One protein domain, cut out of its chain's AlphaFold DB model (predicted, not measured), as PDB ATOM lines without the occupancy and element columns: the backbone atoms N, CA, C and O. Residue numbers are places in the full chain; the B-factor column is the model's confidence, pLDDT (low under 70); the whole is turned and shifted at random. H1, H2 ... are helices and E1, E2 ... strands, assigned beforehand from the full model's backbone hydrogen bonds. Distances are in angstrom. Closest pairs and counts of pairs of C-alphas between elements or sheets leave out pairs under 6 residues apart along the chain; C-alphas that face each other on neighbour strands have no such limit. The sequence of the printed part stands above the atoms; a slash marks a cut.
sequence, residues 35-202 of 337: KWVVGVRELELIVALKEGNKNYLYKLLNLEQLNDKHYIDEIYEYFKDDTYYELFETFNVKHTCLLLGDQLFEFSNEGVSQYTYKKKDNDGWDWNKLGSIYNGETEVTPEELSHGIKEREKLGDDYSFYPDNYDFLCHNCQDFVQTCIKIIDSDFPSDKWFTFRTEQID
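What this domain is: This is residues 35 to 202 of the 337 residues of an uncharacterized protein of Anaeromyces robustus (UniProt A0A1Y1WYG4). Look first for a twisted sheet of five strands, with helices H7 and H6 over one face and short H5 over the other. Off one end of the sheet, between E1 and E2 in the chain, lies a loose lobe of four helices, H1 to H4, while H8 ends the printed part away from both. The 168 printed residues hold eight named helices and five named strands, in the order E1 H1 H2 H3 H4 E2 E3 E4 H5 E5 H6 H7 H8, class mixed. The sheet runs E4 E3 E2 E1 E5, all antiparallel. The whole is compact, with a radius of gyration of the C-alphas of 17.7 A and spans of 52 by 41 by 30 A.

Where its parts are: Find C-alpha 35 at (176.512, 245.679, 161.801); from there E1, residues 35 to 42, runs 23.2 A. Its neighbour strands are E2, residues 94 to 100, 19.5 A, and E5, residues 135 to 138; E3, residues 103 to 108, is the other neighbour of E2, and E4, residues 111 to 116, is an edge strand and the neighbour of E3. H6, residues 142 to 154, is 18.7 A long, and H7, residues 173 to 184, 16.6 A; H5 is residues 127 to 130. Between E1 and E2 in the chain are H1, residues 44 to 50, H2, residues 54 to 60, H3, residues 70 to 79, and H4, residues 82 to 90. H8, residues 198 to 202, ends at C-alpha 202, (188.765, 216.420, 146.069).

How they stand to each other: Look across the sheet for N 39 and O 97, 2.9 A, between E1 and E2; N 36 and O 136, 2.9 A, between E1 and E5; N 105 and O 98, 2.8 A, between E3 and E2; and N 113 and O 106, 2.8 A, between E4 and E3. E2, E3 and E4 form a meander, each strand the antiparallel neighbour of the one before. H7 is on the sheet at a height of 7.3 A, along the strands, at 13 degrees to E2 on the local plane; the closest C-alphas of E2 and H7 are those of Thr 96 and Cys 173, 5.6 A. H6, on the same face, touches H7 with residues 145 to 149 alone, closest at C-alphas 148 and 183, 6.5 A. H5 is over E1 on the opposite face. H1 and H2 form a helical hairpin, touching at C-alphas 48 and 57, 5.9 A. H2 touches H3, about perpendicular at 76 degrees, closest at C-alphas 54 and 72, 7.0 A. H1 and H4 are close but not clearly touching, C-alphas 46 and 88 being closest at 7.6 A. In H1, H2, H3, H4, H6 and H7 every O i to N i+4 pair is within hydrogen-bond range; H5 is too short for one, and H8 has 0 of 1, beside 2 of 2 O i to N i+3 pairs.

The domain as a whole: The C-alphas farthest apart are those of His 70 and Glu 139, 53.7 A. The printed part has no cut; the links H6 to H7 and H7 to H8 are long. Mean pLDDT of the printed part is 70.3, with 89 residues under 70, among them residues 54 to 93 and 189 to 202.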
ATOM      1  N   LYS A  35     175.220 246.344 161.930       91.50
ATOM      2  CA  LYS A  35     176.512 245.679 161.801       91.50
ATOM      3  C   LYS A  35     176.309 244.187 162.017       91.50
ATOM      4  O   LYS A  35     175.677 243.807 163.001       91.50
ATOM      5  N   TRP A  36     176.885 243.365 161.154       91.12
ATOM      6  CA  TRP A  36     176.953 241.927 161.366       91.12
ATOM      7  C   TRP A  36     178.398 241.454 161.467       91.12
ATOM      8  O   TRP A  36     179.313 242.088 160.937       91.12
ATOM      9  N   VAL A  37     178.602 240.368 162.202       88.44
ATOM     10  CA  VAL A  37     179.904 239.788 162.523       88.44
ATOM     11  C   VAL A  37     179.751 238.270 162.614       88.44
ATOM     12  O   VAL A  37     178.832 237.792 163.273       88.44
ATOM     13  N   VAL A  38     180.658 237.503 162.007       84.88
ATOM     14  CA  VAL A  38     180.740 236.051 162.234       84.88
ATOM     15  C   VAL A  38     181.754 235.764 163.322       84.88
ATOM     16  O   VAL A  38     182.948 235.993 163.141       84.88
ATOM     17  N   GLY A  39     181.276 235.238 164.441       79.75
ATOM     18  CA  GLY A  39     182.117 234.708 165.498       79.75
ATOM     19  C   GLY A  39     182.606 233.309 165.142       79.75
ATOM     20  O   GLY A  39     181.818 232.475 164.703       79.75
ATOM     21  N   VAL A  40     183.895 233.046 165.342       76.31
ATOM     22  CA  VAL A  40     184.487 231.718 165.154       76.31
ATOM     23  C   VAL A  40     185.310 231.374 166.383       76.31
ATOM     24  O   VAL A  40     186.190 232.146 166.769       76.31
ATOM     25  N   ARG A  41     185.041 230.213 166.983       72.88
ATOM     26  CA  ARG A  41     185.824 229.667 168.094       72.88
ATOM     27  C   ARG A  41     186.239 228.232 167.806       72.88
ATOM     28  O   ARG A  41     185.503 227.471 167.185       72.88
ATOM     29  N   GLU A  42     187.420 227.866 168.274       68.19
ATOM     30  CA  GLU A  42     187.791 226.459 168.385       68.19
ATOM     31  C   GLU A  42     186.920 225.802 169.466       68.19
ATOM     32  O   GLU A  42     186.531 226.462 170.433       68.19
ATOM     33  N   LEU A  43     186.558 224.530 169.284       66.69
ATOM     34  CA  LEU A  43     185.773 223.821 170.294       66.69
ATOM     35  C   LEU A  43     186.575 223.692 171.591       66.69
ATOM     36  O   LEU A  43     187.745 223.313 171.560       66.69
ATOM     37  N   GLU A  44     185.927 223.929 172.733       62.94
ATOM     38  CA  GLU A  44     186.572 223.849 174.054       62.94
ATOM     39  C   GLU A  44     187.203 222.472 174.307       62.94
ATOM     40  O   GLU A  44     188.260 222.386 174.928       62.94
ATOM     41  N   LEU A  45     186.606 221.405 173.759       61.41
ATOM     42  CA  LEU A  45     187.173 220.058 173.786       61.41
ATOM     43  C   LEU A  45     188.545 219.996 173.100       61.41
ATOM     44  O   LEU A  45     189.479 219.432 173.659       61.41
ATOM     45  N   ILE A  46     188.688 220.598 171.917       63.62
ATOM     46  CA  ILE A  46     189.945 220.592 171.152       63.62
ATOM     47  C   ILE A  46     191.007 221.418 171.879       63.62
ATOM     48  O   ILE A  46     192.146 220.974 171.999       63.62
ATOM     49  N   VAL A  47     190.630 222.578 172.425       66.94
ATOM     50  CA  VAL A  47     191.528 223.404 173.249       66.94
ATOM     51  C   VAL A  47     192.013 222.617 174.469       66.94
ATOM     52  O   VAL A  47     193.213 222.550 174.727       66.94
ATOM     53  N   ALA A  48     191.097 221.961 175.186       64.44
ATOM     54  CA  ALA A  48     191.417 221.163 176.366       64.44
ATOM     55  C   ALA A  48     192.367 219.997 176.053       64.44
ATOM     56  O   ALA A  48     193.257 219.708 176.854       64.44
ATOM     57  N   LEU A  49     192.190 219.350 174.898       64.38
ATOM     58  CA  LEU A  49     193.094 218.314 174.406       64.38
ATOM     59  C   LEU A  49     194.480 218.909 174.125       64.38
ATOM     60  O   LEU A  49     195.446 218.482 174.756       64.38
ATOM     61  N   LYS A  50     194.565 219.958 173.292       66.75
ATOM     62  CA  LYS A  50     195.824 220.631 172.910       66.75
ATOM     63  C   LYS A  50     196.646 221.104 174.108       66.75
ATOM     64  O   LYS A  50     197.863 220.943 174.136       66.75
ATOM     65  N   GLU A  51     195.990 221.695 175.102       71.38
ATOM     66  CA  GLU A  51     196.641 222.197 176.319       71.38
ATOM     67  C   GLU A  51     196.982 221.097 177.322       71.38
ATOM     68  O   GLU A  51     197.640 221.335 178.338       71.38
ATOM     69  N   GLY A  52     196.498 219.888 177.074       68.00
ATOM     70  CA  GLY A  52     196.721 218.774 177.955       68.00
ATOM     71  C   GLY A  52     195.912 218.807 179.255       68.00
ATOM     72  O   GLY A  52     196.270 218.182 180.259       68.00
ATOM     73  N   ASN A  53     194.814 219.559 179.276       70.06
ATOM     74  CA  ASN A  53     194.077 219.880 180.489       70.06
ATOM     75  C   ASN A  53     193.026 218.806 180.825       70.06
ATOM     76  O   ASN A  53     191.816 219.022 180.713       70.06
ATOM     77  N   LYS A  54     193.498 217.642 181.294       69.12
ATOM     78  CA  LYS A  54     192.661 216.483 181.680       69.12
ATOM     79  C   LYS A  54     191.513 216.840 182.629       69.12
ATOM     80  O   LYS A  54     190.404 216.336 182.480       69.12
ATOM     81  N   ASN A  55     191.758 217.735 183.591       67.19
ATOM     82  CA  ASN A  55     190.745 218.173 184.556       67.19
ATOM     83  C   ASN A  55     189.623 218.985 183.901       67.19
ATOM     84  O   ASN A  55     188.472 218.903 184.329       67.19
ATOM     85  N   TYR A  56     189.948 219.790 182.891       66.19
ATOM     86  CA  TYR A  56     188.946 220.533 182.139       66.19
ATOM     87  C   TYR A  56     188.169 219.612 181.194       66.19
ATOM     88  O   TYR A  56     186.945 219.692 181.171       66.19
ATOM     89  N   LEU A  57     188.840 218.651 180.544       61.12
ATOM     90  CA  LEU A  57     188.186 217.597 179.759       61.12
ATOM     91  C   LEU A  57     187.166 216.810 180.602       61.12
ATOM     92  O   LEU A  57     186.026 216.619 180.192       61.12
ATOM     93  N   TYR A  58     187.551 216.432 181.826       61.94
ATOM     94  CA  TYR A  58     186.690 215.724 182.780       61.94
ATOM     95  C   TYR A  58     185.400 216.495 183.101       61.94
ATOM     96  O   TYR A  58     184.318 215.910 183.176       61.94
ATOM     97  N   LYS A  59     185.507 217.823 183.237       63.44
ATOM     98  CA  LYS A  59     184.374 218.727 183.479       63.44
ATOM     99  C   LYS A  59     183.527 218.978 182.234       63.44
ATOM    100  O   LYS A  59     182.310 219.105 182.355       63.44
ATOM    101  N   LEU A  60     184.159 219.087 181.064       58.84
ATOM    102  CA  LEU A  60     183.488 219.281 179.776       58.84
ATOM    103  C   LEU A  60     182.617 218.074 179.425       58.84
ATOM    104  O   LEU A  60     181.443 218.231 179.111       58.84
ATOM    105  N   LEU A  61     183.178 216.874 179.568       55.28
ATOM    106  CA  LEU A  61     182.518 215.598 179.295       55.28
ATOM    107  C   LEU A  61     181.535 215.168 180.409       55.28
ATOM    108  O   LEU A  61     180.895 214.127 180.298       55.28
ATOM    109  N   ASN A  62     181.428 215.946 181.495       54.19
ATOM    110  CA  ASN A  62     180.614 215.639 182.677       54.19
ATOM    111  C   ASN A  62     180.888 214.235 183.274       54.19
ATOM    112  O   ASN A  62     180.003 213.593 183.841       54.19
ATOM    113  N   LEU A  63     182.133 213.753 183.178       55.38
ATOM    114  CA  LEU A  63     182.523 212.419 183.661       55.38
ATOM    115  C   LEU A  63     182.691 212.354 185.183       55.38
ATOM    116  O   LEU A  63     182.943 211.277 185.724       55.38
ATOM    117  N   GLU A  64     182.507 213.478 185.887       55.88
ATOM    118  CA  GLU A  64     182.395 213.523 187.353       55.88
ATOM    119  C   GLU A  64     181.344 212.524 187.873       55.88
ATOM    120  O   GLU A  64     181.486 211.995 188.973       55.88
ATOM    121  N   GLN A  65     180.326 212.211 187.061       51.31
ATOM    122  CA  GLN A  65     179.272 211.252 187.401       51.31
ATOM    123  C   GLN A  65     179.676 209.782 187.210       51.31
ATOM    124  O   GLN A  65     179.069 208.907 187.821       51.31
ATOM    125  N   LEU A  66     180.690 209.495 186.390       49.97
ATOM    126  CA  LEU A  66     181.046 208.125 186.007       49.97
ATOM    127  C   LEU A  66     182.062 207.464 186.940       49.97
ATOM    128  O   LEU A  66     182.267 206.261 186.845       49.97
ATOM    129  N   ASN A  67     182.680 208.221 187.855       50.84
ATOM    130  CA  ASN A  67     183.658 207.737 188.841       50.84
ATOM    131  C   ASN A  67     184.832 206.911 188.256       50.84
ATOM    132  O   ASN A  67     185.575 206.280 189.006       50.84
ATOM    133  N   ASP A  68     185.019 206.947 186.935       51.41
ATOM    134  CA  ASP A  68     185.967 206.112 186.210       51.41
ATOM    135  C   ASP A  68     186.972 206.993 185.464       51.41
ATOM    136  O   ASP A  68     186.717 207.542 184.390       51.41
ATOM    137  N   LYS A  69     188.118 207.208 186.114       55.78
ATOM    138  CA  LYS A  69     189.199 208.059 185.599       55.78
ATOM    139  C   LYS A  69     189.964 207.408 184.447       55.78
ATOM    140  O   LYS A  69     190.684 208.119 183.751       55.78
ATOM    141  N   HIS A  70     189.811 206.098 184.238       58.91
ATOM    142  CA  HIS A  70     190.595 205.348 183.260       58.91
ATOM    143  C   HIS A  70     190.337 205.818 181.821       58.91
ATOM    144  O   HIS A  70     191.284 206.014 181.065       58.91
ATOM    145  N   TYR A  71     189.081 206.126 181.493       54.84
ATOM    146  CA  TYR A  71     188.678 206.579 180.160       54.84
ATOM    147  C   TYR A  71     189.296 207.918 179.737       54.84
ATOM    148  O   TYR A  71     189.567 208.130 178.560       54.84
ATOM    149  N   ILE A  72     189.551 208.832 180.680       59.91
ATOM    150  CA  ILE A  72     190.234 210.098 180.365       59.91
ATOM    151  C   ILE A  72     191.686 209.850 179.990       59.91
ATOM    152  O   ILE A  72     192.190 210.499 179.079       59.91
ATOM    153  N   ASP A  73     192.364 208.950 180.702       62.75
ATOM    154  CA  ASP A  73     193.752 208.623 180.402       62.75
ATOM    155  C   ASP A  73     193.868 207.921 179.047       62.75
ATOM    156  O   ASP A  73     194.784 208.244 178.298       62.75
ATOM    157  N   GLU A  74     192.906 207.063 178.691       60.44
ATOM    158  CA  GLU A  74     192.818 206.464 177.355       60.44
ATOM    159  C   GLU A  74     192.595 207.518 176.271       60.44
ATOM    160  O   GLU A  74     193.431 207.635 175.379       60.44
ATOM    161  N   ILE A  75     191.536 208.339 176.375       58.16
ATOM    162  CA  ILE A  75     191.269 209.442 175.434       58.16
ATOM    163  C   ILE A  75     192.540 210.277 175.263       58.16
ATOM    164  O   ILE A  75     193.008 210.504 174.153       58.16
ATOM    165  N   TYR A  76     193.159 210.682 176.365       62.38
ATOM    166  CA  TYR A  76     194.340 211.523 176.323       62.38
ATOM    167  C   TYR A  76     195.556 210.856 175.665       62.38
ATOM    168  O   TYR A  76     196.271 211.519 174.917       62.38
ATOM    169  N   GLU A  77     195.817 209.574 175.933       64.56
ATOM    170  CA  GLU A  77     196.898 208.835 175.269       64.56
ATOM    171  C   GLU A  77     196.638 208.683 173.763       64.56
ATOM    172  O   GLU A  77     197.582 208.812 172.986       64.56
ATOM    173  N   TYR A  78     195.382 208.529 173.325       58.34
ATOM    174  CA  TYR A  78     195.038 208.549 171.895       58.34
ATOM    175  C   TYR A  78     195.315 209.912 171.252       58.34
ATOM    176  O   TYR A  78     195.848 209.983 170.148       58.34
ATOM    177  N   PHE A  79     195.000 211.000 171.952       56.84
ATOM    178  CA  PHE A  79     195.206 212.356 171.447       56.84
ATOM    179  C   PHE A  79     196.658 212.824 171.490       56.84
ATOM    180  O   PHE A  79     196.998 213.782 170.816       56.84
ATOM    181  N   LYS A  80     197.526 212.178 172.269       60.19
ATOM    182  CA  LYS A  80     198.938 212.556 172.392       60.19
ATOM    183  C   LYS A  80     199.768 212.225 171.144       60.19
ATOM    184  O   LYS A  80     200.831 212.817 170.976       60.19
ATOM    185  N   ASP A  81     199.304 211.305 170.297       59.50
ATOM    186  CA  ASP A  81     199.884 211.061 168.971       59.50
ATOM    187  C   ASP A  81     199.443 212.189 168.011       59.50
ATOM    188  O   ASP A  81     198.250 212.362 167.745       59.50
ATOM    189  N   ASP A  82     200.409 212.941 167.461       56.34
ATOM    190  CA  ASP A  82     200.201 214.118 166.587       56.34
ATOM    191  C   ASP A  82     199.222 213.863 165.419       56.34
ATOM    192  O   ASP A  82     198.539 214.773 164.952       56.34
ATOM    193  N   THR A  83     199.087 212.605 164.989       54.03
ATOM    194  CA  THR A  83     198.190 212.155 163.914       54.03
ATOM    195  C   THR A  83     196.718 212.506 164.157       54.03
ATOM    196  O   THR A  83     195.996 212.825 163.212       54.03
ATOM    197  N   TYR A  84     196.249 212.485 165.409       52.94
ATOM    198  CA  TYR A  84     194.854 212.819 165.720       52.94
ATOM    199  C   TYR A  84     194.631 214.327 165.824       52.94
ATOM    200  O   TYR A  84     193.581 214.813 165.408       52.94
ATOM    201  N   TYR A  85     195.621 215.097 166.285       55.94
ATOM    202  CA  TYR A  85     195.553 216.561 166.204       55.94
ATOM    203  C   TYR A  85     195.508 217.039 164.760       55.94
ATOM    204  O   TYR A  85     194.677 217.887 164.431       55.94
ATOM    205  N   GLU A  86     196.326 216.445 163.888       53.84
ATOM    206  CA  GLU A  86     196.284 216.718 162.455       53.84
ATOM    207  C   GLU A  86     194.891 216.459 161.870       53.84
ATOM    208  O   GLU A  86     194.471 217.201 160.989       53.84
ATOM    209  N   LEU A  87     194.130 215.486 162.384       54.72
ATOM    210  CA  LEU A  87     192.746 215.241 161.973       54.72
ATOM    211  C   LEU A  87     191.821 216.416 162.336       54.72
ATOM    212  O   LEU A  87     191.130 216.943 161.467       54.72
ATOM    213  N   PHE A  88     191.810 216.852 163.600       54.22
ATOM    214  CA  PHE A  88     190.953 217.960 164.054       54.22
ATOM    215  C   PHE A  88     191.330 219.294 163.410       54.22
ATOM    216  O   PHE A  88     190.448 220.088 163.064       54.22
ATOM    217  N   GLU A  89     192.627 219.523 163.201       54.69
ATOM    218  CA  GLU A  89     193.121 220.677 162.452       54.69
ATOM    219  C   GLU A  89     192.771 220.585 160.969       54.69
ATOM    220  O   GLU A  89     192.342 221.584 160.388       54.69
ATOM    221  N   THR A  90     192.868 219.392 160.371       50.47
ATOM    222  CA  THR A  90     192.451 219.150 158.987       50.47
ATOM    223  C   THR A  90     190.976 219.472 158.835       50.47
ATOM    224  O   THR A  90     190.654 220.292 157.987       50.47
ATOM    225  N   PHE A  91     190.097 218.945 159.690       49.41
ATOM    226  CA  PHE A  91     188.658 219.223 159.641       49.41
ATOM    227  C   PHE A  91     188.273 220.651 160.028       49.41
ATOM    228  O   PHE A  91     187.114 221.026 159.856       49.41
ATOM    229  N   ASN A  92     189.225 221.459 160.517       53.69
ATOM    230  CA  ASN A  92     188.999 222.840 160.938       53.69
ATOM    231  C   ASN A  92     187.745 222.955 161.820       53.69
ATOM    232  O   ASN A  92     186.891 223.825 161.624       53.69
ATOM    233  N   VAL A  93     187.625 222.022 162.766       60.75
ATOM    234  CA  VAL A  93     186.443 221.871 163.607       60.75
ATOM    235  C   VAL A  93     186.321 223.092 164.516       60.75
ATOM    236  O   VAL A  93     187.010 223.231 165.529       60.75
ATOM    237  N   LYS A  94     185.439 224.007 164.129       70.12
ATOM    238  CA  LYS A  94     185.201 225.277 164.809       70.12
ATOM    239  C   LYS A  94     183.712 225.489 164.955       70.12
ATOM    240  O   LYS A  94     182.954 225.222 164.022       70.12
ATOM    241  N   HIS A  95     183.321 226.013 166.106       77.69
ATOM    242  CA  HIS A  95     181.972 226.496 166.315       77.69
ATOM    243  C   HIS A  95     181.858 227.927 165.788       77.69
ATOM    244  O   HIS A  95     182.724 228.770 166.050       77.69
ATOM    245  N   THR A  96     180.784 228.201 165.053       80.88
ATOM    246  CA  THR A  96     180.540 229.503 164.435       80.88
ATOM    247  C   THR A  96     179.140 230.010 164.715       80.88
ATOM    248  O   THR A  96     178.175 229.257 164.635       80.88
ATOM    249  N   CYS A  97     179.026 231.311 164.945       88.50
ATOM    250  CA  CYS A  97     177.755 231.989 165.168       88.50
ATOM    251  C   CYS A  97     177.714 233.317 164.400       88.50
ATOM    252  O   CYS A  97     178.756 233.906 164.091       88.50
ATOM    253  N   LEU A  98     176.514 233.832 164.137       90.94
ATOM    254  CA  LEU A  98     176.328 235.154 163.538       90.94
ATOM    255  C   LEU A  98     175.820 236.135 164.598       90.94
ATOM    256  O   LEU A  98     174.781 235.918 165.209       90.94
ATOM    257  N   LEU A  99     176.519 237.250 164.775       91.12
ATOM    258  CA  LEU A  99     176.041 238.397 165.537       91.12
ATOM    259  C   LEU A  99     175.513 239.450 164.560       91.12
ATOM    260  O   LEU A  99     176.281 239.956 163.747       91.12
ATOM    261  N   LEU A 100     174.233 239.807 164.650       92.81
ATOM    262  CA  LEU A 100     173.600 240.873 163.870       92.81
ATOM    263  C   LEU A 100     173.046 241.932 164.827       92.81
ATOM    264  O   LEU A 100     172.091 241.693 165.564       92.81
ATOM    265  N   GLY A 101     173.668 243.111 164.842       89.62
ATOM    266  CA  GLY A 101     173.411 244.123 165.860       89.62
ATOM    267  C   GLY A 101     173.787 243.602 167.247       89.62
ATOM    268  O   GLY A 101     174.964 243.397 167.543       89.62
ATOM    269  N   ASP A 102     172.783 243.402 168.096       89.44
ATOM    270  CA  ASP A 102     172.917 242.808 169.426       89.44
ATOM    271  C   ASP A 102     172.297 241.406 169.523       89.44
ATOM    272  O   ASP A 102     172.192 240.873 170.623       89.44
ATOM    273  N   GLN A 103     171.888 240.793 168.410       92.38
ATOM    274  CA  GLN A 103     171.289 239.458 168.395       92.38
ATOM    275  C   GLN A 103     172.305 238.426 167.916       92.38
ATOM    276  O   GLN A 103     172.842 238.547 166.813       92.38
ATOM    277  N   LEU A 104     172.564 237.415 168.745       91.62
ATOM    278  CA  LEU A 104     173.363 236.258 168.370       91.62
ATOM    279  C   LEU A 104     172.455 235.155 167.834       91.62
ATOM    280  O   LEU A 104     171.434 234.841 168.447       91.62
ATOM    281  N   PHE A 105     172.866 234.580 166.714       93.00
ATOM    282  CA  PHE A 105     172.240 233.460 166.037       93.00
ATOM    283  C   PHE A 105     173.205 232.282 166.027       93.00
ATOM    284  O   PHE A 105     174.353 232.405 165.590       93.00
ATOM    285  N   GLU A 106     172.710 231.142 166.479       89.88
ATOM    286  CA  GLU A 106     173.472 229.913 166.647       89.88
ATOM    287  C   GLU A 106     172.623 228.725 166.200       89.88
ATOM    288  O   GLU A 106     171.401 228.744 166.339       89.88
ATOM    289  N   PHE A 107     173.271 227.696 165.663       87.31
ATOM    290  CA  PHE A 107     172.627 226.430 165.342       87.31
ATOM    291  C   PHE A 107     173.424 225.292 165.959       87.31
ATOM    292  O   PHE A 107     174.631 225.174 165.733       87.31
ATOM    293  N   SER A 108     172.733 224.470 166.736       80.44
ATOM    294  CA  SER A 108     173.268 223.272 167.369       80.44
ATOM    295  C   SER A 108     172.271 222.122 167.215       80.44
ATOM    296  O   SER A 108     171.245 222.238 166.543       80.44
ATOM    297  N   ASN A 109     172.538 221.013 167.890       69.75
ATOM    298  CA  ASN A 109     171.593 219.913 168.053       69.75
ATOM    299  C   ASN A 109     170.299 220.308 168.792       69.75
ATOM    300  O   ASN A 109     169.387 219.496 168.883       69.75
ATOM    301  N   GLU A 110     170.233 221.498 169.398       76.44
ATOM    302  CA  GLU A 110     169.003 222.042 169.988       76.44
ATOM    303  C   GLU A 110     168.208 222.883 168.973       76.44
ATOM    304  O   GLU A 110     167.138 223.406 169.290       76.44
ATOM    305  N   GLY A 111     168.691 222.973 167.730       81.25
ATOM    306  CA  GLY A 111     168.102 223.771 166.666       81.25
ATOM    307  C   GLY A 111     168.645 225.196 166.636       81.25
ATOM    308  O   GLY A 111     169.707 225.504 167.183       81.25
ATOM    309  N   VAL A 112     167.921 226.079 165.945       89.75
ATOM    310  CA  VAL A 112     168.282 227.499 165.864       89.75
ATOM    311  C   VAL A 112     167.970 228.199 167.181       89.75
ATOM    312  O   VAL A 112     166.818 228.283 167.607       89.75
ATOM    313  N   SER A 113     169.001 228.785 167.774       88.31
ATOM    314  CA  SER A 113     168.909 229.651 168.939       88.31
ATOM    315  C   SER A 113     169.137 231.107 168.546       88.31
ATOM    316  O   SER A 113     170.042 231.436 167.779       88.31
ATOM    317  N   GLN A 114     168.316 231.994 169.110       91.81
ATOM    318  CA  GLN A 114     168.456 233.442 168.990       91.81
ATOM    319  C   GLN A 114     168.412 234.069 170.384       91.81
ATOM    320  O   GLN A 114     167.465 233.843 171.142       91.81
ATOM    321  N   TYR A 115     169.405 234.887 170.723       86.62
ATOM    322  CA  TYR A 115     169.425 235.594 172.002       86.62
ATOM    323  C   TYR A 115     170.116 236.952 171.928       86.62
ATOM    324  O   TYR A 115     171.005 237.197 171.117       86.62
ATOM    325  N   THR A 116     169.718 237.851 172.830       87.06
ATOM    326  CA  THR A 116     170.326 239.179 172.945       87.06
ATOM    327  C   THR A 116     171.696 239.091 173.614       87.06
ATOM    328  O   THR A 116     171.819 238.757 174.796       87.06
ATOM    329  N   TYR A 117     172.728 239.434 172.858       79.06
ATOM    330  CA  TYR A 117     174.126 239.408 173.239       79.06
ATOM    331  C   TYR A 117     174.500 240.599 174.132       79.06
ATOM    332  O   TYR A 117     174.449 241.764 173.736       79.06
ATOM    333  N   LYS A 118     174.947 240.312 175.359       73.75
ATOM    334  CA  LYS A 118     175.329 241.325 176.357       73.75
ATOM    335  C   LYS A 118     176.846 241.374 176.546       73.75
ATOM    336  O   LYS A 118     177.337 241.159 177.650       73.75
ATOM    337  N   LYS A 119     177.594 241.662 175.468       65.44
ATOM    338  CA  LYS A 119     179.082 241.713 175.391       65.44
ATOM    339  C   LYS A 119     179.821 240.401 175.657       65.44
ATOM    340  O   LYS A 119     180.996 240.313 175.321       65.44
ATOM    341  N   LYS A 120     179.166 239.443 176.298       62.22
ATOM    342  CA  LYS A 120     179.584 238.060 176.444       62.22
ATOM    343  C   LYS A 120     178.357 237.173 176.300       62.22
ATOM    344  O   LYS A 120     177.257 237.602 176.666       62.22
ATOM    345  N   ASP A 121     178.535 235.982 175.755       60.50
ATOM    346  CA  ASP A 121     177.519 234.939 175.859       60.50
ATOM    347  C   ASP A 121     177.493 234.333 177.276       60.50
ATOM    348  O   ASP A 121     178.187 234.793 178.193       60.50
ATOM    349  N   ASN A 122     176.659 233.310 177.463       56.16
ATOM    350  CA  ASN A 122     176.536 232.602 178.739       56.16
ATOM    351  C   ASN A 122     177.830 231.886 179.164       56.16
ATOM    352  O   ASN A 122     178.004 231.637 180.358       56.16
ATOM    353  N   ASP A 123     178.723 231.619 178.215       56.09
ATOM    354  CA  ASP A 123     180.005 230.942 178.413       56.09
ATOM    355  C   ASP A 123     181.155 231.948 178.620       56.09
ATOM    356  O   ASP A 123     182.290 231.583 178.923       56.09
ATOM    357  N   GLY A 124     180.863 233.250 178.544       61.28
ATOM    358  CA  GLY A 124     181.815 234.320 178.810       61.28
ATOM    359  C   GLY A 124     182.618 234.783 177.591       61.28
ATOM    360  O   GLY A 124     183.548 235.588 177.773       61.28
ATOM    361  N   TRP A 125     182.256 234.332 176.385       64.19
ATOM    362  CA  TRP A 125     182.927 234.635 175.123       64.19
ATOM    363  C   TRP A 125     182.492 235.965 174.531       64.19
ATOM    364  O   TRP A 125     181.305 236.270 174.435       64.19
ATOM    365  N   ASP A 126     183.481 236.752 174.097       70.31
ATOM    366  CA  ASP A 126     183.241 238.027 173.428       70.31
ATOM    367  C   ASP A 126     183.238 237.851 171.899       70.31
ATOM    368  O   ASP A 126     184.252 238.064 171.228       70.31
ATOM    369  N   TRP A 127     182.099 237.452 171.337       68.38
ATOM    370  CA  TRP A 127     181.901 237.221 169.903       68.38
ATOM    371  C   TRP A 127     182.252 238.423 169.017       68.38
ATOM    372  O   TRP A 127     182.751 238.246 167.905       68.38
ATOM    373  N   ASN A 128     182.106 239.648 169.532       63.28
ATOM    374  CA  ASN A 128     182.548 240.858 168.830       63.28
ATOM    375  C   ASN A 128     184.070 240.902 168.626       63.28
ATOM    376  O   ASN A 128     184.536 241.457 167.633       63.28
ATOM    377  N   LYS A 129     184.853 240.344 169.558       64.38
ATOM    378  CA  LYS A 129     186.313 240.236 169.417       64.38
ATOM    379  C   LYS A 129     186.715 239.069 168.525       64.38
ATOM    380  O   LYS A 129     187.688 239.188 167.784       64.38
ATOM    381  N   LEU A 130     185.965 237.969 168.589       57.53
ATOM    382  CA  LEU A 130     186.241 236.760 167.814       57.53
ATOM    383  C   LEU A 130     185.980 236.950 166.310       57.53
ATOM    384  O   LEU A 130     186.690 236.371 165.495       57.53
ATOM    385  N   GLY A 131     185.027 237.802 165.919       60.09
ATOM    386  CA  GLY A 131     184.631 237.962 164.515       60.09
ATOM    387  C   GLY A 131     185.291 239.088 163.715       60.09
ATOM    388  O   GLY A 131     184.709 239.627 162.774       60.09
ATOM    389  N   SER A 132     186.529 239.460 164.042       58.91
ATOM    390  CA  SER A 132     187.240 240.533 163.319       58.91
ATOM    391  C   SER A 132     187.480 240.253 161.825       58.91
ATOM    392  O   SER A 132     187.718 241.192 161.066       58.91
ATOM    393  N   ILE A 133     187.382 238.994 161.391       64.94
ATOM    394  CA  ILE A 133     187.735 238.568 160.030       64.94
ATOM    395  C   ILE A 133     186.564 238.751 159.050       64.94
ATOM    396  O   ILE A 133     186.778 239.173 157.916       64.94
ATOM    397  N   TYR A 134     185.326 238.490 159.487       75.44
ATOM    398  CA  TYR A 134     184.141 238.539 158.628       75.44
ATOM    399  C   TYR A 134     183.051 239.358 159.284       75.44
ATOM    400  O   TYR A 134     182.475 238.982 160.306       75.44
ATOM    401  N   ASN A 135     182.804 240.513 158.693       86.12
ATOM    402  CA  ASN A 135     181.839 241.472 159.170       86.12
ATOM    403  C   ASN A 135     181.388 242.361 158.018       86.12
ATOM    404  O   ASN A 135     182.054 242.457 156.985       86.12
ATOM    405  N   GLY A 136     180.269 243.033 158.231       88.62
ATOM    406  CA  GLY A 136     179.724 243.972 157.275       88.62
ATOM    407  C   GLY A 136     178.581 244.772 157.871       88.62
ATOM    408  O   GLY A 136     178.356 244.786 159.085       88.62
ATOM    409  N   GLU A 137     177.860 245.449 156.991       91.94
ATOM    410  CA  GLU A 137     176.624 246.144 157.317       91.94
ATOM    411  C   GLU A 137     175.502 245.588 156.446       91.94
ATOM    412  O   GLU A 137     175.722 245.246 155.289       91.94
ATOM    413  N   THR A 138     174.296 245.530 156.993       93.25
ATOM    414  CA  THR A 138     173.089 245.137 156.267       93.25
ATOM    415  C   THR A 138     171.915 246.014 156.691       93.25
ATOM    416  O   THR A 138     171.934 246.612 157.766       93.25
ATOM    417  N   GLU A 139     170.890 246.111 155.852       94.25
ATOM    418  CA  GLU A 139     169.601 246.724 156.209       94.25
ATOM    419  C   GLU A 139     168.579 245.683 156.699       94.25
ATOM    420  O   GLU A 139     167.478 246.058 157.107       94.25
ATOM    421  N   VAL A 140     168.953 244.396 156.666       93.25
ATOM    422  CA  VAL A 140     168.155 243.279 157.179       93.25
ATOM    423  C   VAL A 140     168.143 243.322 158.704       93.25
ATOM    424  O   VAL A 140     169.198 243.325 159.345       93.25
ATOM    425  N   THR A 141     166.952 243.362 159.297       94.69
ATOM    426  CA  THR A 141     166.801 243.302 160.757       94.69
ATOM    427  C   THR A 141     166.961 241.869 161.276       94.69
ATOM    428  O   THR A 141     166.795 240.911 160.515       94.69
ATOM    429  N   PRO A 142     167.235 241.672 162.578       94.50
ATOM    430  CA  PRO A 142     167.215 240.339 163.179       94.50
ATOM    431  C   PRO A 142     165.913 239.570 162.927       94.50
ATOM    432  O   PRO A 142     165.955 238.378 162.650       94.50
ATOM    433  N   GLU A 143     164.759 240.237 162.962       94.75
ATOM    434  CA  GLU A 143     163.457 239.615 162.704       94.75
ATOM    435  C   GLU A 143     163.310 239.172 161.246       94.75
ATOM    436  O   GLU A 143     162.781 238.092 160.979       94.75
ATOM    437  N   GLU A 144     163.788 239.988 160.302       94.69
ATOM    438  CA  GLU A 144     163.810 239.645 158.881       94.69
ATOM    439  C   GLU A 144     164.749 238.467 158.607       94.69
ATOM    440  O   GLU A 144     164.392 237.575 157.836       94.69
ATOM    441  N   LEU A 145     165.900 238.404 159.282       95.31
ATOM    442  CA  LEU A 145     166.793 237.250 159.225       95.31
ATOM    443  C   LEU A 145     166.109 235.988 159.774       95.31
ATOM    444  O   LEU A 145     166.075 234.971 159.082       95.31
ATOM    445  N   SER A 146     165.501 236.050 160.964       94.06
ATOM    446  CA  SER A 146     164.757 234.920 161.546       94.06
ATOM    447  C   SER A 146     163.622 234.448 160.641       94.06
ATOM    448  O   SER A 146     163.355 233.250 160.543       94.06
ATOM    449  N   HIS A 147     162.940 235.377 159.970       93.00
ATOM    450  CA  HIS A 147     161.923 235.039 158.983       93.00
ATOM    451  C   HIS A 147     162.539 234.375 157.747       93.00
ATOM    452  O   HIS A 147     162.054 233.330 157.326       93.00
ATOM    453  N   GLY A 148     163.634 234.917 157.212       90.88
ATOM    454  CA  GLY A 148     164.345 234.354 156.066       90.88
ATOM    455  C   GLY A 148     164.856 232.931 156.307       90.88
ATOM    456  O   GLY A 148     164.740 232.091 155.417       90.88
ATOM    457  N   ILE A 149     165.351 232.635 157.513       90.44
ATOM    458  CA  ILE A 149     165.749 231.277 157.923       90.44
ATOM    459  C   ILE A 149     164.535 230.336 157.866       90.44
ATOM    460  O   ILE A 149     164.593 229.294 157.220       90.44
ATOM    461  N   LYS A 150     163.393 230.744 158.434       87.62
ATOM    462  CA  LYS A 150     162.152 229.947 158.415       87.62
ATOM    463  C   LYS A 150     161.568 229.757 157.018       87.62
ATOM    464  O   LYS A 150     160.997 228.713 156.722       87.62
ATOM    465  N   GLU A 151     161.667 230.757 156.149       85.06
ATOM    466  CA  GLU A 151     161.220 230.610 154.762       85.06
ATOM    467  C   GLU A 151     162.111 229.626 153.998       85.06
ATOM    468  O   GLU A 151     161.592 228.820 153.231       85.06
ATOM    469  N   ARG A 152     163.426 229.612 154.258       75.94
ATOM    470  CA  ARG A 152     164.338 228.594 153.710       75.94
ATOM    471  C   ARG A 152     163.964 227.187 154.182       75.94
ATOM    472  O   ARG A 152     163.941 226.279 153.362       75.94
ATOM    473  N   GLU A 153     163.596 227.018 155.453       76.12
ATOM    474  CA  GLU A 153     163.128 225.731 155.997       76.12
ATOM    475  C   GLU A 153     161.875 225.203 155.277       76.12
ATOM    476  O   GLU A 153     161.734 223.999 155.070       76.12
ATOM    477  N   LYS A 154     160.961 226.092 154.864       72.81
ATOM    478  CA  LYS A 154     159.723 225.717 154.157       72.81
ATOM    479  C   LYS A 154     159.942 225.245 152.723       72.81
ATOM    480  O   LYS A 154     159.036 224.636 152.158       72.81
ATOM    481  N   LEU A 155     161.100 225.532 152.130       66.44
ATOM    482  CA  LEU A 155     161.412 225.115 150.762       66.44
ATOM    483  C   LEU A 155     161.690 223.606 150.649       66.44
ATOM    484  O   LEU A 155     161.757 223.104 149.534       66.44
ATOM    485  N   GLY A 156     161.733 222.879 151.773       53.66
ATOM    486  CA  GLY A 156     161.646 221.416 151.791       53.66
ATOM    487  C   GLY A 156     162.935 220.681 151.433       53.66
ATOM    488  O   GLY A 156     162.892 219.466 151.261       53.66
ATOM    489  N   ASP A 157     164.056 221.391 151.341       50.00
ATOM    490  CA  ASP A 157     165.366 220.777 151.149       50.00
ATOM    491  C   ASP A 157     165.967 220.318 152.492       50.00
ATOM    492  O   ASP A 157     165.601 220.817 153.565       50.00
ATOM    493  N   ASP A 158     166.974 219.444 152.419       51.72
ATOM    494  CA  ASP A 158     167.849 218.979 153.516       51.72
ATOM    495  C   ASP A 158     168.565 220.120 154.292       51.72
ATOM    496  O   ASP A 158     169.363 219.875 155.186       51.72
ATOM    497  N   TYR A 159     168.262 221.386 153.987       61.47
ATOM    498  CA  TYR A 159     168.824 222.596 154.592       61.47
ATOM    499  C   TYR A 159     167.986 223.173 155.742       61.47
ATOM    500  O   TYR A 159     168.198 224.318 156.147       61.47
ATOM    501  N   SER A 160     167.003 222.439 156.261       78.25
ATOM    502  CA  SER A 160     166.217 222.926 157.398       78.25
ATOM    503  C   SER A 160     167.010 222.821 158.706       78.25
ATOM    504  O   SER A 160     167.630 221.798 158.988       78.25
ATOM    505  N   PHE A 161     166.996 223.876 159.521       83.94
ATOM    506  CA  PHE A 161     167.798 223.984 160.749       83.94
ATOM    507  C   PHE A 161     167.024 223.513 161.991       83.94
ATOM    508  O   PHE A 161     167.025 224.147 163.048       83.94
ATOM    509  N   TYR A 162     166.347 222.373 161.854       82.88
ATOM    510  CA  TYR A 162     165.724 221.681 162.979       82.88
ATOM    511  C   TYR A 162     166.760 220.851 163.751       82.88
ATOM    512  O   TYR A 162     167.733 220.402 163.142       82.88
ATOM    513  N   PRO A 163     166.536 220.604 165.057       77.31
ATOM    514  CA  PRO A 163     167.385 219.737 165.881       77.31
ATOM    515  C   PRO A 163     167.772 218.420 165.190       77.31
ATOM    516  O   PRO A 163     168.952 218.106 165.076       77.31
ATOM    517  N   ASP A 164     166.776 217.710 164.651       73.12
ATOM    518  CA  ASP A 164     166.924 216.377 164.048       73.12
ATOM    519  C   ASP A 164     167.770 216.359 162.765       73.12
ATOM    520  O   ASP A 164     168.172 215.290 162.312       73.12
ATOM    521  N   ASN A 165     168.031 217.524 162.168       72.31
ATOM    522  CA  ASN A 165     168.845 217.635 160.962       72.31
ATOM    523  C   ASN A 165     170.291 218.011 161.268       72.31
ATOM    524  O   ASN A 165     171.104 218.023 160.348       72.31
ATOM    525  N   TYR A 166     170.616 218.362 162.515       71.81
ATOM    526  CA  TYR A 166     171.977 218.730 162.871       71.81
ATOM    527  C   TYR A 166     172.919 217.548 162.619       71.81
ATOM    528  O   TYR A 166     172.857 216.524 163.298       71.81
ATOM    529  N   ASP A 167     173.834 217.729 161.674       65.62
ATOM    530  CA  ASP A 167     174.922 216.804 161.407       65.62
ATOM    531  C   ASP A 167     176.235 217.561 161.544       65.62
ATOM    532  O   ASP A 167     176.497 218.540 160.849       65.62
ATOM    533  N   PHE A 168     177.083 217.090 162.450       61.34
ATOM    534  CA  PHE A 168     178.336 217.753 162.771       61.34
ATOM    535  C   PHE A 168     179.260 217.954 161.559       61.34
ATOM    536  O   PHE A 168     180.005 218.933 161.525       61.34
ATOM    537  N   LEU A 169     179.223 217.059 160.571       58.47
ATOM    538  CA  LEU A 169     180.082 217.103 159.389       58.47
ATOM    539  C   LEU A 169     179.385 217.713 158.170       58.47
ATOM    540  O   LEU A 169     180.055 218.353 157.361       58.47
ATOM    541  N   CYS A 170     178.077 217.503 158.029       59.38
ATOM    542  CA  CYS A 170     177.345 217.769 156.791       59.38
ATOM    543  C   CYS A 170     176.294 218.885 156.897       59.38
ATOM    544  O   CYS A 170     175.895 219.409 155.860       59.38
ATOM    545  N   HIS A 171     175.823 219.223 158.104       68.12
ATOM    546  CA  HIS A 171     174.795 220.247 158.323       68.12
ATOM    547  C   HIS A 171     174.908 220.835 159.734       68.12
ATOM    548  O   HIS A 171     174.169 220.469 160.651       68.12
ATOM    549  N   ASN A 172     175.883 221.725 159.925       72.00
ATOM    550  CA  ASN A 172     176.291 222.222 161.242       72.00
ATOM    551  C   ASN A 172     176.182 223.756 161.368       72.00
ATOM    552  O   ASN A 172     175.649 224.468 160.511       72.00
ATOM    553  N   CYS A 173     176.703 224.290 162.477       81.88
ATOM    554  CA  CYS A 173     176.715 225.726 162.776       81.88
ATOM    555  C   CYS A 173     177.363 226.600 161.680       81.88
ATOM    556  O   CYS A 173     177.003 227.769 161.533       81.88
ATOM    557  N   GLN A 174     178.282 226.053 160.884       78.94
ATOM    558  CA  GLN A 174     178.922 226.762 159.781       78.94
ATOM    559  C   GLN A 174     177.951 226.921 158.615       78.94
ATOM    560  O   GLN A 174     177.773 228.046 158.149       78.94
ATOM    561  N   ASP A 175     177.271 225.852 158.190       77.00
ATOM    562  CA  ASP A 175     176.257 225.883 157.120       77.00
ATOM    563  C   ASP A 175     175.111 226.845 157.453       77.00
ATOM    564  O   ASP A 175     174.638 227.617 156.605       77.00
ATOM    565  N   PHE A 176     174.733 226.869 158.730       87.62
ATOM    566  CA  PHE A 176     173.788 227.831 159.270       87.62
ATOM    567  C   PHE A 176     174.255 229.277 159.091       87.62
ATOM    568  O   PHE A 176     173.531 230.097 158.518       87.62
ATOM    569  N   VAL A 177     175.483 229.600 159.509       87.75
ATOM    570  CA  VAL A 177     176.052 230.945 159.337       87.75
ATOM    571  C   VAL A 177     176.126 231.331 157.857       87.75
ATOM    572  O   VAL A 177     175.851 232.485 157.519       87.75
ATOM    573  N   GLN A 178     176.418 230.388 156.953       82.81
ATOM    574  CA  GLN A 178     176.402 230.679 155.514       82.81
ATOM    575  C   GLN A 178     175.017 231.045 155.015       82.81
ATOM    576  O   GLN A 178     174.860 231.985 154.235       82.81
ATOM    577  N   THR A 179     174.008 230.310 155.468       86.12
ATOM    578  CA  THR A 179     172.622 230.609 155.124       86.12
ATOM    579  C   THR A 179     172.227 231.986 155.634       86.12
ATOM    580  O   THR A 179     171.647 232.766 154.880       86.12
ATOM    581  N   CYS A 180     172.623 232.332 156.861       90.94
ATOM    582  CA  CYS A 180     172.374 233.654 157.416       90.94
ATOM    583  C   CYS A 180     173.040 234.759 156.587       90.94
ATOM    584  O   CYS A 180     172.383 235.737 156.237       90.94
ATOM    585  N   ILE A 181     174.313 234.585 156.210       88.06
ATOM    586  CA  ILE A 181     175.030 235.552 155.370       88.06
ATOM    587  C   ILE A 181     174.339 235.724 154.012       88.06
ATOM    588  O   ILE A 181     174.102 236.850 153.601       88.06
ATOM    589  N   LYS A 182     173.921 234.637 153.350       86.00
ATOM    590  CA  LYS A 182     173.198 234.716 152.065       86.00
ATOM    591  C   LYS A 182     171.868 235.472 152.155       86.00
ATOM    592  O   LYS A 182     171.374 235.938 151.132       86.00
ATOM    593  N   ILE A 183     171.259 235.538 153.340       89.25
ATOM    594  CA  ILE A 183     170.034 236.312 153.583       89.25
ATOM    595  C   ILE A 183     170.365 237.799 153.777       89.25
ATOM    596  O   ILE A 183     169.661 238.646 153.235       89.25
ATOM    597  N   ILE A 184     171.418 238.123 154.535       91.31
ATOM    598  CA  ILE A 184     171.764 239.516 154.888       91.31
ATOM    599  C   ILE A 184     172.641 240.232 153.855       91.31
ATOM    600  O   ILE A 184     172.648 241.463 153.826       91.31
ATOM    601  N   ASP A 185     173.390 239.480 153.052       85.50
ATOM    602  CA  ASP A 185     174.347 239.949 152.050       85.50
ATOM    603  C   ASP A 185     174.423 238.921 150.905       85.50
ATOM    604  O   ASP A 185     175.269 238.023 150.878       85.50
ATOM    605  N   SER A 186     173.482 239.012 149.959       78.25
ATOM    606  CA  SER A 186     173.370 238.064 148.840       78.25
ATOM    607  C   SER A 186     174.573 238.079 147.894       78.25
ATOM    608  O   SER A 186     174.782 237.105 147.172       78.25
ATOM    609  N   ASP A 187     175.351 239.163 147.908       77.00
ATOM    610  CA  ASP A 187     176.529 239.357 147.063       77.00
ATOM    611  C   ASP A 187     177.822 238.909 147.766       77.00
ATOM    612  O   ASP A 187     178.919 239.045 147.209       77.00
ATOM    613  N   PHE A 188     177.719 238.361 148.984       73.88
ATOM    614  CA  PHE A 188     178.876 237.917 149.743       73.88
ATOM    615  C   PHE A 188     179.659 236.823 148.981       73.88
ATOM    616  O   PHE A 188     179.079 235.794 148.610       73.88
ATOM    617  N   PRO A 189     180.977 236.998 148.747       65.94
ATOM    618  CA  PRO A 189     181.750 236.102 147.890       65.94
ATOM    619  C   PRO A 189     181.800 234.663 148.413       65.94
ATOM    620  O   PRO A 189     182.121 234.417 149.577       65.94
ATOM    621  N   SER A 190     181.529 233.691 147.540       59.75
ATOM    622  CA  SER A 190     181.493 232.278 147.922       59.75
ATOM    623  C   SER A 190     182.867 231.635 148.132       59.75
ATOM    624  O   SER A 190     182.980 230.586 148.757       59.75
ATOM    625  N   ASP A 191     183.930 232.261 147.653       57.06
ATOM    626  CA  ASP A 191     185.319 231.856 147.882       57.06
ATOM    627  C   ASP A 191     185.819 232.211 149.292       57.06
ATOM    628  O   ASP A 191     186.859 231.723 149.729       57.06
ATOM    629  N   LYS A 192     185.066 233.038 150.024       54.94
ATOM    630  CA  LYS A 192     185.384 233.488 151.382       54.94
ATOM    631  C   LYS A 192     184.782 232.615 152.490       54.94
ATOM    632  O   LYS A 192     184.987 232.926 153.663       54.94
ATOM    633  N   TRP A 193     184.042 231.561 152.141       60.00
ATOM    634  CA  TRP A 193     183.345 230.699 153.100       60.00
ATOM    635  C   TRP A 193     184.279 229.898 154.018       60.00
ATOM    636  O   TRP A 193     185.395 229.538 153.659       60.00
ATOM    637  N   PHE A 194     183.758 229.590 155.208       50.62
ATOM    638  CA  PHE A 194     184.448 228.875 156.284       50.62
ATOM    639  C   PHE A 194     184.381 227.352 156.217       50.62
ATOM    640  O   PHE A 194     185.107 226.704 156.972       50.62
ATOM    641  N   THR A 195     183.512 226.772 155.390       47.44
ATOM    642  CA  THR A 195     183.315 225.327 155.473       47.44
ATOM    643  C   THR A 195     184.440 224.551 154.823       47.44
ATOM    644  O   THR A 195     184.850 224.790 153.686       47.44
ATOM    645  N   PHE A 196     184.832 223.519 155.559       39.81
ATOM    646  CA  PHE A 196     185.186 222.230 155.005       39.81
ATOM    647  C   PHE A 196     184.007 221.755 154.138       39.81
ATOM    648  O   PHE A 196     183.087 221.106 154.619       39.81
ATOM    649  N   ARG A 197     183.952 222.153 152.862       39.50
ATOM    650  CA  ARG A 197     183.025 221.500 151.931       39.50
ATOM    651  C   ARG A 197     183.573 220.109 151.664       39.50
ATOM    652  O   ARG A 197     184.768 219.966 151.418       39.50
ATOM    653  N   THR A 198     182.714 219.101 151.633       36.38
ATOM    654  CA  THR A 198     183.056 217.780 151.079       36.38
ATOM    655  C   THR A 198     183.662 217.896 149.671       36.38
ATOM    656  O   THR A 198     184.519 217.106 149.305       36.38
ATOM    657  N   GLU A 199     183.348 218.960 148.927       36.62
ATOM    658  CA  GLU A 199     183.981 219.333 147.651       36.62
ATOM    659  C   GLU A 199     185.492 219.663 147.757       36.62
ATOM    660  O   GLU A 199     186.218 219.541 146.781       36.62
ATOM    661  N   GLN A 200     186.018 220.055 148.925       35.03
ATOM    662  CA  GLN A 200     187.463 220.252 149.161       35.03
ATOM    663  C   GLN A 200     188.195 218.953 149.557       35.03
ATOM    664  O   GLN A 200     189.431 218.916 149.614       35.03
ATOM    665  N   ILE A 201     187.445 217.864 149.770       41.09
ATOM    666  CA  ILE A 201     187.967 216.492 149.865       41.09
ATOM    667  C   ILE A 201     188.356 215.963 148.462       41.09
ATOM    668  O   ILE A 201     188.900 214.874 148.342       41.09
ATOM    669  N   ASP A 202     188.212 216.757 147.393       38.16
ATOM    670  CA  ASP A 202     188.765 216.420 146.069       38.16
ATOM    671  C   ASP A 202     190.296 216.539 145.978       38.16
ATOM    672  O   ASP A 202     190.903 216.140 144.981       38.16
TER     673      ASP A 202